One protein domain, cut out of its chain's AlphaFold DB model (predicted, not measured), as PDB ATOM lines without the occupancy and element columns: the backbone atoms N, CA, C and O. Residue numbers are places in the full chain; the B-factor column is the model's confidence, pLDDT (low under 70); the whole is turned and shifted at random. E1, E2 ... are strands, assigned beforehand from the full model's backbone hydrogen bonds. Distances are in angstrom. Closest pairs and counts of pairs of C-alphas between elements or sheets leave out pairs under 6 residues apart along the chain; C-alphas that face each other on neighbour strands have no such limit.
ATOM      1  N   TYR A  70      48.410 -37.699  48.300       92.12
ATOM      2  CA  TYR A  70      48.280 -36.420  47.621       92.12
ATOM      3  C   TYR A  70      47.974 -35.311  48.628       92.12
ATOM      4  O   TYR A  70      47.062 -35.419  49.439       92.12
ATOM      5  N   ALA A  71      48.717 -34.207  48.543       92.12
ATOM      6  CA  ALA A  71      48.563 -33.048  49.429       92.12
ATOM      7  C   ALA A  71      47.665 -31.940  48.843       92.12
ATOM      8  O   ALA A  71      47.840 -30.759  49.149       92.12
ATOM      9  N   HIS A  72      46.768 -32.291  47.920       94.06
ATOM     10  CA  HIS A  72      45.841 -31.366  47.271       94.06
ATOM     11  C   HIS A  72      44.566 -32.092  46.829       94.06
ATOM     12  O   HIS A  72      44.574 -33.311  46.677       94.06
ATOM     13  N   LEU A  73      43.518 -31.319  46.553       96.44
ATOM     14  CA  LEU A  73      42.230 -31.793  46.040       96.44
ATOM     15  C   LEU A  73      42.184 -31.777  44.498       96.44
ATOM     16  O   LEU A  73      43.136 -31.335  43.846       96.44
ATOM     17  N   GLY A  74      41.085 -32.235  43.908       96.38
ATOM     18  CA  GLY A  74      40.795 -32.108  42.481       96.38
ATOM     19  C   GLY A  74      41.363 -33.223  41.607       96.38
ATOM     20  O   GLY A  74      41.843 -34.247  42.086       96.38
ATOM     21  N   TRP A  75      41.330 -33.018  40.290       96.06
ATOM     22  CA  TRP A  75      41.619 -34.068  39.314       96.06
ATOM     23  C   TRP A  75      43.083 -34.508  39.292       96.06
ATOM     24  O   TRP A  75      44.012 -33.686  39.276       96.06
ATOM     25  N   ARG A  76      43.295 -35.815  39.186       93.81
ATOM     26  CA  ARG A  76      44.596 -36.424  38.946       93.81
ATOM     27  C   ARG A  76      44.435 -37.608  38.007       93.81
ATOM     28  O   ARG A  76      43.541 -38.421  38.178       93.81
ATOM     29  N   GLU A  77      45.332 -37.705  37.039       92.62
ATOM     30  CA  GLU A  77      45.476 -38.915  36.243       92.62
ATOM     31  C   GLU A  77      46.408 -39.886  36.981       92.62
ATOM     32  O   GLU A  77      47.528 -39.514  37.364       92.62
ATOM     33  N   VAL A  78      45.914 -41.099  37.227       89.62
ATOM     34  CA  VAL A  78      46.611 -42.203  37.894       89.62
ATOM     35  C   VAL A  78      46.370 -43.459  37.067       89.62
ATOM     36  O   VAL A  78      45.228 -43.788  36.774       89.62
ATOM     37  N   ASP A  79      47.449 -44.110  36.631       86.62
ATOM     38  CA  ASP A  79      47.410 -45.337  35.820       86.62
ATOM     39  C   ASP A  79      46.499 -45.254  34.574       86.62
ATOM     40  O   ASP A  79      45.864 -46.224  34.174       86.62
ATOM     41  N   GLY A  80      46.445 -44.073  33.944       87.19
ATOM     42  CA  GLY A  80      45.633 -43.805  32.748       87.19
ATOM     43  C   GLY A  80      44.151 -43.519  33.021       87.19
ATOM     44  O   GLY A  80      43.402 -43.263  32.081       87.19
ATOM     45  N   ALA A  81      43.721 -43.519  34.286       90.25
ATOM     46  CA  ALA A  81      42.372 -43.154  34.702       90.25
ATOM     47  C   ALA A  81      42.356 -41.799  35.424       90.25
ATOM     48  O   ALA A  81      43.258 -41.457  36.192       90.25
ATOM     49  N   TRP A  82      41.301 -41.015  35.198       94.50
ATOM     50  CA  TRP A  82      41.081 -39.767  35.923       94.50
ATOM     51  C   TRP A  82      40.328 -40.032  37.223       94.50
ATOM     52  O   TRP A  82      39.208 -40.540  37.210       94.50
ATOM     53  N   ILE A  83      40.933 -39.625  38.336       95.44
ATOM     54  CA  ILE A  83      40.332 -39.659  39.669       95.44
ATOM     55  C   ILE A  83      40.249 -38.241  40.234       95.44
ATOM     56  O   ILE A  83      41.114 -37.398  39.977       95.44
ATOM     57  N   TYR A  84      39.213 -37.965  41.011       96.81
ATOM     58  CA  TYR A  84      39.044 -36.719  41.744       96.81
ATOM     59  C   TYR A  84      39.423 -36.926  43.206       96.81
ATOM     60  O   TYR A  84      38.842 -37.763  43.890       96.81
ATOM     61  N   LEU A  85      40.395 -36.157  43.686       97.00
ATOM     62  CA  LEU A  85      40.886 -36.213  45.057       97.00
ATOM     63  C   LEU A  85      40.042 -35.292  45.949       97.00
ATOM     64  O   LEU A  85      39.938 -34.094  45.681       97.00
ATOM     65  N   HIS A  86      39.484 -35.832  47.025       96.56
ATOM     66  CA  HIS A  86      38.776 -35.085  48.067       96.56
ATOM     67  C   HIS A  86      39.334 -35.471  49.448       96.56
ATOM     68  O   HIS A  86      40.118 -36.406  49.566       96.56
ATOM     69  N   ALA A  87      38.971 -34.763  50.517       94.88
ATOM     70  CA  ALA A  87      39.560 -34.990  51.842       94.88
ATOM     71  C   ALA A  87      39.337 -36.412  52.397       94.88
ATOM     72  O   ALA A  87      40.154 -36.902  53.169       94.88
ATOM     73  N   GLY A  88      38.263 -37.075  51.960       91.81
ATOM     74  CA  GLY A  88      37.918 -38.452  52.331       91.81
ATOM     75  C   GLY A  88      38.527 -39.543  51.440       91.81
ATOM     76  O   GLY A  88      38.273 -40.715  51.694       91.81
ATOM     77  N   GLY A  89      39.300 -39.198  50.402       93.81
ATOM     78  CA  GLY A  89      39.900 -40.173  49.485       93.81
ATOM     79  C   GLY A  89      39.830 -39.752  48.018       93.81
ATOM     80  O   GLY A  89      40.054 -38.590  47.673       93.81
ATOM     81  N   ALA A  90      39.541 -40.705  47.136       94.44
ATOM     82  CA  ALA A  90      39.473 -40.469  45.701       94.44
ATOM     83  C   ALA A  90      38.216 -41.071  45.074       94.44
ATOM     84  O   ALA A  90      37.765 -42.147  45.464       94.44
ATOM     85  N   LEU A  91      37.694 -40.391  44.053       94.81
ATOM     86  CA  LEU A  91      36.505 -40.790  43.308       94.81
ATOM     87  C   LEU A  91      36.819 -40.918  41.812       94.81
ATOM     88  O   LEU A  91      37.307 -39.973  41.195       94.81
ATOM     89  N   GLY A  92      36.530 -42.076  41.225       94.19
ATOM     90  CA  GLY A  92      36.639 -42.360  39.794       94.19
ATOM     91  C   GLY A  92      35.273 -42.616  39.148       94.19
ATOM     92  O   GLY A  92      34.225 -42.426  39.767       94.19
ATOM     93  N   ALA A  93      35.283 -43.071  37.893       92.06
ATOM     94  CA  ALA A  93      34.070 -43.370  37.120       92.06
ATOM     95  C   ALA A  93      33.198 -44.465  37.770       92.06
ATOM     96  O   ALA A  93      31.966 -44.365  37.813       92.06
ATOM     97  N   ASP A  94      33.859 -45.469  38.346       89.62
ATOM     98  CA  ASP A  94      33.231 -46.623  38.993       89.62
ATOM     99  C   ASP A  94      32.941 -46.398  40.489       89.62
ATOM    100  O   ASP A  94      32.418 -47.283  41.161       89.62
ATOM    101  N   GLY A  95      33.222 -45.198  41.012       89.69
ATOM    102  CA  GLY A  95      33.024 -44.843  42.417       89.69
ATOM    103  C   GLY A  95      34.337 -44.664  43.188       89.69
ATOM    104  O   GLY A  95      35.316 -44.205  42.596       89.69
ATOM    105  N   PRO A  96      34.353 -44.910  44.513       91.19
ATOM    106  CA  PRO A  96      35.547 -44.732  45.340       91.19
ATOM    107  C   PRO A  96      36.735 -45.552  44.827       91.19
ATOM    108  O   PRO A  96      36.568 -46.702  44.424       91.19
ATOM    109  N   VAL A  97      37.930 -44.961  44.845       89.50
ATOM    110  CA  VAL A  97      39.163 -45.588  44.348       89.50
ATOM    111  C   VAL A  97      40.099 -45.892  45.509       89.50
ATOM    112  O   VAL A  97      40.578 -44.982  46.190       89.50
ATOM    113  N   ASP A  98      40.403 -47.175  45.693       84.38
ATOM    114  CA  ASP A  98      41.385 -47.632  46.674       84.38
ATOM    115  C   ASP A  98      42.817 -47.238  46.273       84.38
ATOM    116  O   ASP A  98      43.163 -47.123  45.097       84.38
ATOM    117  N   GLY A  99      43.690 -47.043  47.265       78.75
ATOM    118  CA  GLY A  99      45.122 -46.789  47.049       78.75
ATOM    119  C   GLY A  99      45.499 -45.346  46.681       78.75
ATOM    120  O   GLY A  99      46.691 -45.038  46.600       78.75
ATOM    121  N   ALA A 100      44.523 -44.450  46.518       83.25
ATOM    122  CA  ALA A 100      44.737 -43.022  46.300       83.25
ATOM    123  C   ALA A 100      44.458 -42.217  47.580       83.25
ATOM    124  O   ALA A 100      43.374 -41.679  47.794       83.25
ATOM    125  N   ASP A 101      45.475 -42.116  48.431       85.81
ATOM    126  CA  ASP A 101      45.364 -41.388  49.691       85.81
ATOM    127  C   ASP A 101      45.400 -39.888  49.506       85.81
ATOM    128  O   ASP A 101      46.242 -39.358  48.779       85.81
ATOM    129  N   VAL A 102      44.591 -39.182  50.285       90.00
ATOM    130  CA  VAL A 102      44.638 -37.727  50.366       90.00
ATOM    131  C   VAL A 102      45.048 -37.329  51.777       90.00
ATOM    132  O   VAL A 102      44.457 -37.748  52.764       90.00
ATOM    133  N   GLN A 103      46.117 -36.544  51.875       88.62
ATOM    134  CA  GLN A 103      46.652 -36.021  53.130       88.62
ATOM    135  C   GLN A 103      46.831 -34.521  52.983       88.62
ATOM    136  O   GLN A 103      47.889 -34.017  52.597       88.62
ATOM    137  N   VAL A 104      45.742 -33.815  53.244       88.19
ATOM    138  CA  VAL A 104      45.671 -32.361  53.166       88.19
ATOM    139  C   VAL A 104      45.856 -31.736  54.547       88.19
ATOM    140  O   VAL A 104      45.862 -32.420  55.565       88.19
ATOM    141  N   GLN A 105      46.065 -30.421  54.572       82.31
ATOM    142  CA  GLN A 105      46.086 -29.656  55.820       82.31
ATOM    143  C   GLN A 105      44.712 -29.718  56.498       82.31
ATOM    144  O   GLN A 105      43.707 -29.789  55.792       82.31
ATOM    145  N   ASP A 106      44.668 -29.601  57.827       79.38
ATOM    146  CA  ASP A 106      43.432 -29.703  58.621       79.38
ATOM    147  C   ASP A 106      42.307 -28.803  58.096       79.38
ATOM    148  O   ASP A 106      41.150 -29.199  58.061       79.38
ATOM    149  N   THR A 107      42.634 -27.619  57.581       80.38
ATOM    150  CA  THR A 107      41.641 -26.675  57.048       80.38
ATOM    151  C   THR A 107      40.979 -27.133  55.743       80.38
ATOM    152  O   THR A 107      39.939 -26.607  55.369       80.38
ATOM    153  N   LEU A 108      41.561 -28.101  55.032       92.12
ATOM    154  CA  LEU A 108      40.961 -28.739  53.856       92.12
ATOM    155  C   LEU A 108      40.244 -30.052  54.199       92.12
ATOM    156  O   LEU A 108      39.644 -30.641  53.306       92.12
ATOM    157  N   SER A 109      40.293 -30.513  55.456       92.81
ATOM    158  CA  SER A 109      39.664 -31.777  55.874       92.81
ATOM    159  C   SER A 109      38.146 -31.788  55.668       92.81
ATOM    160  O   SER A 109      37.567 -32.839  55.431       92.81
TER     161      SER A 109
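This is residues 70 to 109 of the 631 residues of the protein "DUF927 domain-containing protein" of Gemmatimonadales bacterium (UniProt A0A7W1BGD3). A small, strongly twisted sheet of three strands, E1 to E3, forms a wall, and the chain then folds back so that short E4 packs over one face near E2 and E3. Past E4, a tail that reaches Thr 107 adds to the length. The 40 printed residues hold no named helix and four strands, E1 E2 E3 E4, all strand by class, with 18 residues in named elements. The sheet is antiparallel, order E1, E2, E3; the whole is compact, radius of gyration of the C-alphas 9.6 A, spans 29 by 15 by 14 A.

E1, residues 74 to 78, and E2, residues 81 to 86, form a hairpin, with N 76 and O 83 2.8 A apart. E3, residues 89 to 92, makes a hairpin with E2, N 84 and O 91 being 2.8 A apart; E1, E2 and E3 form a meander, each strand the antiparallel neighbour of the one before. E4, residues 100 to 102, pairs with no named strand; its closest C-alphas to E3 are Val 102 and Gly 89, 5.4 A. E1 and E4 are apart.

E1, 12.5 A long, begins at C-alpha 74 (40.795, -32.108, 42.481). E2 is 16.0 A and E3 10.5 A long. E4, 6.7 A, ends at C-alpha 102 (44.638, -37.727, 50.366).

The C-alphas of Gly 80 and Thr 107, the two farthest apart, are 30.0 A apart. The printed part has no cut and no long link, and no printed residue is under 70 in pLDDT.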